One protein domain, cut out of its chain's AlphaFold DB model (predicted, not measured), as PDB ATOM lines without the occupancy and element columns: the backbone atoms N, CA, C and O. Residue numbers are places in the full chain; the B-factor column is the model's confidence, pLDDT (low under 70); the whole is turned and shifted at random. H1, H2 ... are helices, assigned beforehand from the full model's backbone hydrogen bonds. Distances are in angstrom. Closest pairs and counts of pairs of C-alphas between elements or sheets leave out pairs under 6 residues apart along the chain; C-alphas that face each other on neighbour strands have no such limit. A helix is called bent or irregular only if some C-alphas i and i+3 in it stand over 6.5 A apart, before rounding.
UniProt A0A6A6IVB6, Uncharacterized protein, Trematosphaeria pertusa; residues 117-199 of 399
ATOM      1  N   ALA A 117      -8.000 -18.211 -47.683       55.47
ATOM      2  CA  ALA A 117      -7.028 -17.756 -48.679       55.47
ATOM      3  C   ALA A 117      -7.580 -16.641 -49.594       55.47
ATOM      4  O   ALA A 117      -6.808 -15.908 -50.210       55.47
ATOM      5  N   ARG A 118      -8.913 -16.491 -49.669       64.94
ATOM      6  CA  ARG A 118      -9.595 -15.406 -50.392       64.94
ATOM      7  C   ARG A 118      -9.687 -14.099 -49.614       64.94
ATOM      8  O   ARG A 118     -10.193 -13.130 -50.162       64.94
ATOM      9  N   TYR A 119      -9.210 -14.044 -48.375       69.19
ATOM     10  CA  TYR A 119      -9.330 -12.861 -47.533       69.19
ATOM     11  C   TYR A 119      -7.958 -12.431 -46.997       69.19
ATOM     12  O   TYR A 119      -7.127 -13.277 -46.662       69.19
ATOM     13  N   PRO A 120      -7.669 -11.120 -46.896       73.44
ATOM     14  CA  PRO A 120      -6.476 -10.671 -46.194       73.44
ATOM     15  C   PRO A 120      -6.565 -11.116 -44.724       73.44
ATOM     16  O   PRO A 120      -7.603 -10.869 -44.107       73.44
ATOM     17  N   PRO A 121      -5.494 -11.654 -44.109       71.12
ATOM     18  CA  PRO A 121      -5.530 -12.132 -42.719       71.12
ATOM     19  C   PRO A 121      -5.966 -11.061 -41.709       71.12
ATOM     20  O   PRO A 121      -6.577 -11.347 -40.688       71.12
ATOM     21  N   SER A 122      -5.670  -9.790 -41.999       74.50
ATOM     22  CA  SER A 122      -6.067  -8.652 -41.162       74.50
ATOM     23  C   SER A 122      -7.540  -8.258 -41.297       74.50
ATOM     24  O   SER A 122      -8.010  -7.403 -40.551       74.50
ATOM     25  N   CYS A 123      -8.231  -8.799 -42.295       76.81
ATOM     26  CA  CYS A 123      -9.564  -8.399 -42.717       76.81
ATOM     27  C   CYS A 123     -10.459  -9.614 -42.948       76.81
ATOM     28  O   CYS A 123     -11.358  -9.541 -43.766       76.81
ATOM     29  N   GLU A 124     -10.213 -10.730 -42.273       75.50
ATOM     30  CA  GLU A 124     -11.029 -11.926 -42.429       75.50
ATOM     31  C   GLU A 124     -12.470 -11.687 -41.928       75.50
ATOM     32  O   GLU A 124     -12.650 -11.146 -40.829       75.50
ATOM     33  N   PRO A 125     -13.509 -12.058 -42.697       69.50
ATOM     34  CA  PRO A 125     -14.882 -11.924 -42.243       69.50
ATOM     35  C   PRO A 125     -15.225 -12.995 -41.197       69.50
ATOM     36  O   PRO A 125     -15.255 -14.189 -41.482       69.50
ATOM     37  N   THR A 126     -15.554 -12.564 -39.980       66.88
ATOM     38  CA  THR A 126     -15.965 -13.432 -38.862       66.88
ATOM     39  C   THR A 126     -17.356 -14.054 -39.031       66.88
ATOM     40  O   THR A 126     -17.642 -15.062 -38.385       66.88
ATOM     41  N   PHE A 127     -18.221 -13.513 -39.899       62.00
ATOM     42  CA  PHE A 127     -19.596 -14.014 -40.070       62.00
ATOM     43  C   PHE A 127     -19.679 -15.388 -40.749       62.00
ATOM     44  O   PHE A 127     -20.627 -16.129 -40.500       62.00
ATOM     45  N   HIS A 128     -18.690 -15.772 -41.568       56.59
ATOM     46  CA  HIS A 128     -18.684 -17.095 -42.211       56.59
ATOM     47  C   HIS A 128     -18.568 -18.243 -41.213       56.59
ATOM     48  O   HIS A 128     -19.010 -19.354 -41.494       56.59
ATOM     49  N   HIS A 129     -17.998 -17.967 -40.044       52.72
ATOM     50  CA  HIS A 129     -17.800 -18.966 -39.003       52.72
ATOM     51  C   HIS A 129     -19.024 -19.099 -38.098       52.72
ATOM     52  O   HIS A 129     -19.212 -20.138 -37.467       52.72
ATOM     53  N   HIS A 130     -19.876 -18.067 -38.030       55.34
ATOM     54  CA  HIS A 130     -20.929 -17.984 -37.026       55.34
ATOM     55  C   HIS A 130     -22.113 -17.100 -37.475       55.34
ATOM     56  O   HIS A 130     -21.939 -15.892 -37.631       55.34
ATOM     57  N   PRO A 131     -23.345 -17.642 -37.567       54.53
ATOM     58  CA  PRO A 131     -24.534 -16.886 -37.988       54.53
ATOM     59  C   PRO A 131     -25.094 -15.934 -36.911       54.53
ATOM     60  O   PRO A 131     -26.153 -15.342 -37.098       54.53
ATOM     61  N   TYR A 132     -24.418 -15.794 -35.767       64.88
ATOM     62  CA  TYR A 132     -24.904 -15.024 -34.623       64.88
ATOM     63  C   TYR A 132     -24.168 -13.680 -34.484       64.88
ATOM     64  O   TYR A 132     -22.993 -13.547 -34.820       64.88
ATOM     65  N   LEU A 133     -24.851 -12.697 -33.890       67.00
ATOM     66  CA  LEU A 133     -24.341 -11.345 -33.619       67.00
ATOM     67  C   LEU A 133     -23.116 -11.299 -32.695       67.00
ATOM     68  O   LEU A 133     -22.208 -10.507 -32.923       67.00
ATOM     69  N   ALA A 134     -23.068 -12.125 -31.645       67.44
ATOM     70  CA  ALA A 134     -21.959 -12.058 -30.688       67.44
ATOM     71  C   ALA A 134     -20.613 -12.422 -31.353       67.44
ATOM     72  O   ALA A 134     -19.684 -11.611 -31.305       67.44
ATOM     73  N   PRO A 135     -20.506 -13.557 -32.072       70.19
ATOM     74  CA  PRO A 135     -19.289 -13.894 -32.806       70.19
ATOM     75  C   PRO A 135     -18.938 -12.918 -33.936       70.19
ATOM     76  O   PRO A 135     -17.752 -12.711 -34.196       70.19
ATOM     77  N   LEU A 136     -19.934 -12.273 -34.562       74.12
ATOM     78  CA  LEU A 136     -19.714 -11.230 -35.570       74.12
ATOM     79  C   LEU A 136     -18.762 -10.144 -35.039       74.12
ATOM     80  O   LEU A 136     -17.840  -9.721 -35.734       74.12
ATOM     81  N   PHE A 137     -18.919  -9.766 -33.769       75.56
ATOM     82  CA  PHE A 137     -18.098  -8.758 -33.095       75.56
ATOM     83  C   PHE A 137     -17.047  -9.348 -32.146       75.56
ATOM     84  O   PHE A 137     -16.594  -8.650 -31.242       75.56
ATOM     85  N   GLY A 138     -16.672 -10.624 -32.301       69.19
ATOM     86  CA  GLY A 138     -15.673 -11.268 -31.439       69.19
ATOM     87  C   GLY A 138     -16.092 -11.361 -29.965       69.19
ATOM     88  O   GLY A 138     -15.247 -11.497 -29.080       69.19
ATOM     89  N   ILE A 139     -17.392 -11.259 -29.683       68.75
ATOM     90  CA  ILE A 139     -17.950 -11.365 -28.340       68.75
ATOM     91  C   ILE A 139     -18.232 -12.849 -28.072       68.75
ATOM     92  O   ILE A 139     -18.953 -13.484 -28.847       68.75
ATOM     93  N   PRO A 140     -17.697 -13.427 -26.979       65.88
ATOM     94  CA  PRO A 140     -17.983 -14.810 -26.618       65.88
ATOM     95  C   PRO A 140     -19.496 -15.059 -26.510       65.88
ATOM     96  O   PRO A 140     -20.211 -14.265 -25.897       65.88
ATOM     97  N   GLN A 141     -19.985 -16.184 -27.046       60.88
ATOM     98  CA  GLN A 141     -21.423 -16.511 -27.072       60.88
ATOM     99  C   GLN A 141     -22.092 -16.550 -25.687       60.88
ATOM    100  O   GLN A 141     -23.303 -16.376 -25.587       60.88
ATOM    101  N   ARG A 142     -21.312 -16.683 -24.605       58.22
ATOM    102  CA  ARG A 142     -21.800 -16.654 -23.215       58.22
ATOM    103  C   ARG A 142     -22.536 -15.365 -22.813       58.22
ATOM    104  O   ARG A 142     -23.130 -15.325 -21.746       58.22
ATOM    105  N   TYR A 143     -22.496 -14.313 -23.635       54.41
ATOM    106  CA  TYR A 143     -23.134 -13.019 -23.360       54.41
ATOM    107  C   TYR A 143     -24.465 -12.795 -24.108       54.41
ATOM    108  O   TYR A 143     -24.889 -11.652 -24.236       54.41
ATOM    109  N   ARG A 144     -25.142 -13.858 -24.578       53.16
ATOM    110  CA  ARG A 144     -26.357 -13.783 -25.426       53.16
ATOM    111  C   ARG A 144     -27.486 -12.892 -24.874       53.16
ATOM    112  O   ARG A 144     -28.164 -12.238 -25.655       53.16
ATOM    113  N   ASN A 145     -27.648 -12.845 -23.548       53.66
ATOM    114  CA  ASN A 145     -28.747 -12.137 -22.869       53.66
ATOM    115  C   ASN A 145     -28.320 -10.814 -22.214       53.66
ATOM    116  O   ASN A 145     -29.127 -10.158 -21.558       53.66
ATOM    117  N   LEU A 146     -27.049 -10.437 -22.339       53.28
ATOM    118  CA  LEU A 146     -26.537  -9.194 -21.778       53.28
ATOM    119  C   LEU A 146     -26.460  -8.147 -22.881       53.28
ATOM    120  O   LEU A 146     -26.108  -8.455 -24.018       53.28
ATOM    121  N   THR A 147     -26.774  -6.899 -22.534       64.00
ATOM    122  CA  THR A 147     -26.540  -5.751 -23.409       64.00
ATOM    123  C   THR A 147     -25.112  -5.841 -23.937       64.00
ATOM    124  O   THR A 147     -24.161  -5.845 -23.148       64.00
ATOM    125  N   TYR A 148     -24.958  -5.968 -25.258       70.75
ATOM    126  CA  TYR A 148     -23.635  -6.075 -25.858       70.75
ATOM    127  C   TYR A 148     -22.796  -4.872 -25.408       70.75
ATOM    128  O   TYR A 148     -23.293  -3.742 -25.448       70.75
ATOM    129  N   PRO A 149     -21.543  -5.067 -24.959       78.69
ATOM    130  CA  PRO A 149     -20.680  -3.959 -24.574       78.69
ATOM    131  C   PRO A 149     -20.422  -3.081 -25.803       78.69
ATOM    132  O   PRO A 149     -19.522  -3.359 -26.597       78.69
ATOM    133  N   LEU A 150     -21.222  -2.021 -25.963       82.38
ATOM    134  CA  LEU A 150     -21.316  -1.244 -27.202       82.38
ATOM    135  C   LEU A 150     -19.958  -0.688 -27.646       82.38
ATOM    136  O   LEU A 150     -19.670  -0.653 -28.835       82.38
ATOM    137  N   GLY A 151     -19.071  -0.351 -26.703       84.25
ATOM    138  CA  GLY A 151     -17.709   0.087 -27.020       84.25
ATOM    139  C   GLY A 151     -16.848  -0.976 -27.721       84.25
ATOM    140  O   GLY A 151     -16.011  -0.633 -28.555       84.25
ATOM    141  N   ILE A 152     -17.050  -2.266 -27.424       80.81
ATOM    142  CA  ILE A 152     -16.368  -3.375 -28.114       80.81
ATOM    143  C   ILE A 152     -16.971  -3.567 -29.505       80.81
ATOM    144  O   ILE A 152     -16.223  -3.642 -30.481       80.81
ATOM    145  N   VAL A 153     -18.306  -3.572 -29.599       83.94
ATOM    146  CA  VAL A 153     -19.037  -3.680 -30.871       83.94
ATOM    147  C   VAL A 153     -18.613  -2.556 -31.821       83.94
ATOM    148  O   VAL A 153     -18.205  -2.821 -32.946       83.94
ATOM    149  N   GLU A 154     -18.608  -1.305 -31.358       89.00
ATOM    150  CA  GLU A 154     -18.240  -0.134 -32.158       89.00
ATOM    151  C   GLU A 154     -16.773  -0.179 -32.608       89.00
ATOM    152  O   GLU A 154     -16.454   0.149 -33.754       89.00
ATOM    153  N   LYS A 155     -15.860  -0.620 -31.732       87.06
ATOM    154  CA  LYS A 155     -14.447  -0.810 -32.086       87.06
ATOM    155  C   LYS A 155     -14.287  -1.866 -33.183       87.06
ATOM    156  O   LYS A 155     -13.516  -1.646 -34.125       87.06
ATOM    157  N   HIS A 156     -14.996  -2.989 -33.081       84.38
ATOM    158  CA  HIS A 156     -14.953  -4.037 -34.100       84.38
ATOM    159  C   HIS A 156     -15.583  -3.581 -35.410       84.38
ATOM    160  O   HIS A 156     -14.935  -3.681 -36.449       84.38
ATOM    161  N   TYR A 157     -16.771  -2.983 -35.354       88.88
ATOM    162  CA  TYR A 157     -17.441  -2.408 -36.512       88.88
ATOM    163  C   TYR A 157     -16.536  -1.399 -37.241       88.88
ATOM    164  O   TYR A 157     -16.328  -1.518 -38.445       88.88
ATOM    165  N   LYS A 158     -15.874  -0.475 -36.527       90.75
ATOM    166  CA  LYS A 158     -14.896   0.462 -37.121       90.75
ATOM    167  C   LYS A 158     -13.706  -0.241 -37.779       90.75
ATOM    168  O   LYS A 158     -13.201   0.235 -38.793       90.75
ATOM    169  N   THR A 159     -13.225  -1.336 -37.196       87.00
ATOM    170  CA  THR A 159     -12.095  -2.108 -37.742       87.00
ATOM    171  C   THR A 159     -12.492  -2.801 -39.040       87.00
ATOM    172  O   THR A 159     -11.781  -2.720 -40.037       87.00
ATOM    173  N   ILE A 160     -13.676  -3.399 -39.054       85.06
ATOM    174  CA  ILE A 160     -14.224  -4.106 -40.206       85.06
ATOM    175  C   ILE A 160     -14.608  -3.128 -41.312       85.06
ATOM    176  O   ILE A 160     -14.221  -3.321 -42.460       85.06
ATOM    177  N   ASN A 161     -15.224  -1.995 -40.978       89.31
ATOM    178  CA  ASN A 161     -15.536  -0.965 -41.961       89.31
ATOM    179  C   ASN A 161     -14.260  -0.376 -42.602       89.31
ATOM    180  O   ASN A 161     -14.271  -0.038 -43.776       89.31
ATOM    181  N   LYS A 162     -13.116  -0.334 -41.896       90.44
ATOM    182  CA  LYS A 162     -11.814   0.023 -42.504       90.44
ATOM    183  C   LYS A 162     -11.294  -1.018 -43.500       90.44
ATOM    184  O   LYS A 162     -10.570  -0.646 -44.421       90.44
ATOM    185  N   CYS A 163     -11.615  -2.290 -43.289       87.12
ATOM    186  CA  CYS A 163     -11.198  -3.415 -44.127       87.12
ATOM    187  C   CYS A 163     -12.063  -3.577 -45.382       87.12
ATOM    188  O   CYS A 163     -11.549  -3.872 -46.463       87.12
ATOM    189  N   TRP A 164     -13.365  -3.348 -45.224       87.31
ATOM    190  CA  TRP A 164     -14.393  -3.614 -46.228       87.31
ATOM    191  C   TRP A 164     -14.972  -2.346 -46.856       87.31
ATOM    192  O   TRP A 164     -15.957  -2.406 -47.587       87.31
ATOM    193  N   HIS A 165     -14.355  -1.185 -46.608       88.00
ATOM    194  CA  HIS A 165     -14.754   0.053 -47.269       88.00
ATOM    195  C   HIS A 165     -14.575  -0.064 -48.793       88.00
ATOM    196  O   HIS A 165     -13.536  -0.572 -49.228       88.00
ATOM    197  N   PRO A 166     -15.490   0.480 -49.618       82.50
ATOM    198  CA  PRO A 166     -15.348   0.515 -51.077       82.50
ATOM    199  C   PRO A 166     -14.010   1.101 -51.555       82.50
ATOM    200  O   PRO A 166     -13.430   0.617 -52.525       82.50
ATOM    201  N   ASP A 167     -13.441   2.057 -50.818       86.88
ATOM    202  CA  ASP A 167     -12.124   2.642 -51.129       86.88
ATOM    203  C   ASP A 167     -10.972   1.624 -51.057       86.88
ATOM    204  O   ASP A 167      -9.888   1.845 -51.598       86.88
ATOM    205  N   LYS A 168     -11.182   0.486 -50.383       85.62
ATOM    206  CA  LYS A 168     -10.229  -0.629 -50.307       85.62
ATOM    207  C   LYS A 168     -10.433  -1.669 -51.403       85.62
ATOM    208  O   LYS A 168      -9.642  -2.608 -51.473       85.62
ATOM    209  N   ALA A 169     -11.399  -1.490 -52.307       81.62
ATOM    210  CA  ALA A 169     -11.685  -2.448 -53.375       81.62
ATOM    211  C   ALA A 169     -10.455  -2.775 -54.234       81.62
ATOM    212  O   ALA A 169     -10.264  -3.921 -54.629       81.62
ATOM    213  N   ALA A 170      -9.564  -1.809 -54.485       82.38
ATOM    214  CA  ALA A 170      -8.324  -2.060 -55.225       82.38
ATOM    215  C   ALA A 170      -7.375  -3.047 -54.512       82.38
ATOM    216  O   ALA A 170      -6.694  -3.831 -55.169       82.38
ATOM    217  N   MET A 171      -7.336  -3.028 -53.175       80.12
ATOM    218  CA  MET A 171      -6.540  -3.959 -52.370       80.12
ATOM    219  C   MET A 171      -7.189  -5.347 -52.336       80.12
ATOM    220  O   MET A 171      -6.493  -6.348 -52.479       80.12
ATOM    221  N   GLN A 172      -8.516  -5.393 -52.214       80.19
ATOM    222  CA  GLN A 172      -9.289  -6.632 -52.100       80.19
ATOM    223  C   GLN A 172      -9.404  -7.402 -53.426       80.19
ATOM    224  O   GLN A 172      -9.441  -8.631 -53.425       80.19
ATOM    225  N   ARG A 173      -9.310  -6.713 -54.575       81.81
ATOM    226  CA  ARG A 173      -9.212  -7.360 -55.899       81.81
ATOM    227  C   ARG A 173      -8.053  -8.350 -56.006       81.81
ATOM    228  O   ARG A 173      -8.170  -9.323 -56.746       81.81
ATOM    229  N   ARG A 174      -6.953  -8.140 -55.269       84.12
ATOM    230  CA  ARG A 174      -5.811  -9.079 -55.240       84.12
ATOM    231  C   ARG A 174      -6.185 -10.449 -54.676       84.12
ATOM    232  O   ARG A 174      -5.501 -11.418 -54.973       84.12
ATOM    233  N   TYR A 175      -7.270 -10.514 -53.912       80.81
ATOM    234  CA  TYR A 175      -7.799 -11.735 -53.319       80.81
ATOM    235  C   TYR A 175      -9.040 -12.267 -54.057       80.81
ATOM    236  O   TYR A 175      -9.688 -13.202 -53.599       80.81
ATOM    237  N   GLY A 176      -9.376 -11.690 -55.218       84.88
ATOM    238  CA  GLY A 176     -10.530 -12.104 -56.019       84.88
ATOM    239  C   GLY A 176     -11.881 -11.628 -55.483       84.88
ATOM    240  O   GLY A 176     -12.909 -12.069 -55.988       84.88
ATOM    241  N   ILE A 177     -11.891 -10.724 -54.501       83.31
ATOM    242  CA  ILE A 177     -13.120 -10.190 -53.910       83.31
ATOM    243  C   ILE A 177     -13.619  -9.019 -54.757       83.31
ATOM    244  O   ILE A 177     -12.906  -8.032 -54.984       83.31
ATOM    245  N   GLY A 178     -14.856  -9.132 -55.236       86.62
ATOM    246  CA  GLY A 178     -15.515  -8.093 -56.019       86.62
ATOM    247  C   GLY A 178     -16.108  -6.972 -55.154       86.62
ATOM    248  O   GLY A 178     -16.380  -7.176 -53.973       86.62
ATOM    249  N   PRO A 179     -16.384  -5.789 -55.734       85.69
ATOM    250  CA  PRO A 179     -17.015  -4.682 -55.010       85.69
ATOM    251  C   PRO A 179     -18.394  -5.052 -54.443       85.69
ATOM    252  O   PRO A 179     -18.720  -4.636 -53.339       85.69
ATOM    253  N   LYS A 180     -19.162  -5.889 -55.156       85.88
ATOM    254  CA  LYS A 180     -20.467  -6.383 -54.701       85.88
ATOM    255  C   LYS A 180     -20.357  -7.232 -53.430       85.88
ATOM    256  O   LYS A 180     -21.091  -7.003 -52.481       85.88
ATOM    257  N   GLU A 181     -19.407  -8.164 -53.390       84.38
ATOM    258  CA  GLU A 181     -19.171  -9.015 -52.215       84.38
ATOM    259  C   GLU A 181     -18.714  -8.176 -51.013       84.38
ATOM    260  O   GLU A 181     -19.183  -8.379 -49.899       84.38
ATOM    261  N   MET A 182     -17.864  -7.166 -51.224       84.94
ATOM    262  CA  MET A 182     -17.482  -6.239 -50.150       84.94
ATOM    263  C   MET A 182     -18.676  -5.463 -49.583       84.94
ATOM    264  O   MET A 182     -18.741  -5.229 -48.376       84.94
ATOM    265  N   GLU A 183     -19.596  -5.043 -50.448       87.12
ATOM    266  CA  GLU A 183     -20.807  -4.328 -50.052       87.12
ATOM    267  C   GLU A 183     -21.770  -5.234 -49.276       87.12
ATOM    268  O   GLU A 183     -22.269  -4.821 -48.231       87.12
ATOM    269  N   GLU A 184     -21.932  -6.491 -49.699       85.06
ATOM    270  CA  GLU A 184     -22.692  -7.514 -48.966       85.06
ATOM    271  C   GLU A 184     -22.097  -7.772 -47.572       85.06
ATOM    272  O   GLU A 184     -22.814  -7.736 -46.571       85.06
ATOM    273  N   ILE A 185     -20.773  -7.946 -47.476       84.88
ATOM    274  CA  ILE A 185     -20.072  -8.109 -46.194       84.88
ATOM    275  C   ILE A 185     -20.333  -6.902 -45.291       84.88
ATOM    276  O   ILE A 185     -20.691  -7.048 -44.121       84.88
ATOM    277  N   ARG A 186     -20.172  -5.691 -45.829       87.75
ATOM    278  CA  ARG A 186     -20.386  -4.455 -45.078       87.75
ATOM    279  C   ARG A 186     -21.831  -4.325 -44.593       87.75
ATOM    280  O   ARG A 186     -22.016  -3.899 -43.455       87.75
ATOM    281  N   ALA A 187     -22.813  -4.692 -45.414       87.31
ATOM    282  CA  ALA A 187     -24.226  -4.668 -45.045       87.31
ATOM    283  C   ALA A 187     -24.504  -5.580 -43.840       87.31
ATOM    284  O   ALA A 187     -25.066  -5.118 -42.854       87.31
ATOM    285  N   ILE A 188     -23.979  -6.811 -43.835       85.19
ATOM    286  CA  ILE A 188     -24.127  -7.744 -42.701       85.19
ATOM    287  C   ILE A 188     -23.585  -7.136 -41.397       85.19
ATOM    288  O   ILE A 188     -24.222  -7.211 -40.345       85.19
ATOM    289  N   TYR A 189     -22.406  -6.507 -41.443       87.06
ATOM    290  CA  TYR A 189     -21.825  -5.863 -40.261       87.06
ATOM    291  C   TYR A 189     -22.547  -4.583 -39.844       87.06
ATOM    292  O   TYR A 189     -22.565  -4.269 -38.652       87.06
ATOM    293  N   GLN A 190     -23.114  -3.842 -40.798       91.38
ATOM    294  CA  GLN A 190     -23.948  -2.674 -40.528       91.38
ATOM    295  C   GLN A 190     -25.221  -3.086 -39.794       91.38
ATOM    296  O   GLN A 190     -25.494  -2.551 -38.722       91.38
ATOM    297  N   ASP A 191     -25.942  -4.070 -40.327       85.50
ATOM    298  CA  ASP A 191     -27.169  -4.593 -39.730       85.50
ATOM    299  C   ASP A 191     -26.880  -5.141 -38.335       85.50
ATOM    300  O   ASP A 191     -27.556  -4.804 -37.363       85.50
ATOM    301  N   GLY A 192     -25.791  -5.904 -38.202       84.62
ATOM    302  CA  GLY A 192     -25.359  -6.414 -36.912       84.62
ATOM    303  C   GLY A 192     -25.060  -5.304 -35.894       84.62
ATOM    304  O   GLY A 192     -25.368  -5.430 -34.707       84.62
ATOM    305  N   PHE A 193     -24.467  -4.198 -36.348       88.88
ATOM    306  CA  PHE A 193     -24.134  -3.064 -35.494       88.88
ATOM    307  C   PHE A 193     -25.390  -2.315 -35.047       88.88
ATOM    308  O   PHE A 193     -25.505  -2.001 -33.862       88.88
ATOM    309  N   GLU A 194     -26.344  -2.073 -35.949       88.38
ATOM    310  CA  GLU A 194     -27.608  -1.417 -35.600       88.38
ATOM    311  C   GLU A 194     -28.447  -2.280 -34.646       88.38
ATOM    312  O   GLU A 194     -28.961  -1.749 -33.663       88.38
ATOM    313  N   ILE A 195     -28.490  -3.607 -34.831       81.44
ATOM    314  CA  ILE A 195     -29.156  -4.514 -33.878       81.44
ATOM    315  C   ILE A 195     -28.477  -4.451 -32.502       81.44
ATOM    316  O   ILE A 195     -29.146  -4.319 -31.479       81.44
ATOM    317  N   ALA A 196     -27.142  -4.508 -32.449       82.31
ATOM    318  CA  ALA A 196     -26.413  -4.430 -31.183       82.31
ATOM    319  C   ALA A 196     -26.597  -3.072 -30.477       82.31
ATOM    320  O   ALA A 196     -26.622  -3.010 -29.246       82.31
ATOM    321  N   LYS A 197     -26.736  -1.990 -31.250       85.81
ATOM    322  CA  LYS A 197     -26.956  -0.622 -30.770       85.81
ATOM    323  C   LYS A 197     -28.387  -0.380 -30.291       85.81
ATOM    324  O   LYS A 197     -28.559   0.358 -29.323       85.81
ATOM    325  N   ALA A 198     -29.384  -1.010 -30.915       80.94
ATOM    326  CA  ALA A 198     -30.778  -0.974 -30.469       80.94
ATOM    327  C   ALA A 198     -30.965  -1.583 -29.063       80.94
ATOM    328  O   ALA A 198     -31.957  -1.306 -28.391       80.94
ATOM    329  N   GLY A 199     -29.979  -2.350 -28.583       71.38
ATOM    330  CA  GLY A 199     -30.019  -3.009 -27.284       71.38
ATOM    331  C   GLY A 199     -30.805  -4.321 -27.342       71.38
ATOM    332  O   GLY A 199     -31.147  -4.792 -28.426       71.38
TER     333      GLY A 199
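What this domain is: This is residues 117 to 199 of the 399 residues of an uncharacterized protein of Trematosphaeria pertusa (UniProt A0A6A6IVB6). Two long helices, H2 and H4, lie side by side and run opposite ways, and the shorter helix H3 turns across one end of the pair. One side of this pair is covered by a thin layer of irregular chain, residues 117 to 132, and the one-turn helix H1, while residues 137 to 149 make a wide loop at the end away from H3. The printed part has 83 residues with four named helices, H1, H2, H3 and H4 in chain order, and no named strand; the class is all helix. The whole is compact, with a radius of gyration of the C-alphas of 13.0 A, and its outline is elongated, spanning 39 by 21 by 17 A.

How they stand to each other: The hub is H4, residues 179 to 198, which touches the three other helices. It touches H2, residues 150 to 164, at a shallow tilt of 8 degrees, opposite ways; their closest C-alphas, those of Trp 164 and Met 182, are 5.6 A apart. With residues 179 to 183 alone, H4 touches H3, residues 166 to 175, the closest C-alphas being those of Ala 169 and Pro 179, 6.0 A apart. H3 and H4 stand at a steep tilt of 56 degrees and run opposite ways. H2 and H3 are close but not clearly touching, with the closest C-alphas, those of Lys 162 and Lys 168, 8.0 A apart; they run the same way at a steep tilt of 64 degrees. H4 touches H1, residues 133 to 136, with residues 189 to 196 alone; the closest C-alphas, those of Leu 133 and Gly 192, are 6.0 A apart. H1 and H2 are near each other, with 5 pairs of C-alphas within 10 A, and H1 and H3 are apart. In H2 and H4 every O i to N i+4 pair is within hydrogen-bond range; in H3 2 of 6 are, beside 5 of 7 O i to N i+3 pairs, and H1 is too short for an i+4 pair.

Where its parts are: H4 measures 28.4 A from C-alpha 179 at (-17.015, -4.682, -55.010) to C-alpha 198 at (-30.778, -0.974, -30.469). H2, residues 150 to 164, measures 20.4 A and begins at C-alpha 150, (-21.316, -1.244, -27.202). H3, residues 166 to 175, measures 14.6 A and is irregular: C-alphas 167 and 170 are 7.3 A apart. H1, residues 133 to 136, begins at C-alpha 133, (-24.341, -11.345, -33.619), and measures 5.0 A.

The domain as a whole: The two C-alphas farthest apart, those of Asn 145 and Arg 174, are 39.8 A apart. The printed part has no cut. The link from H1 to H2, 13 residues, is long; those from H2 to H3 and from H3 to H4 are tight. The mean pLDDT of the printed part is 77.1, and 23 residues are under 70: residues 117 to 119, 125 to 134 and 138 to 147.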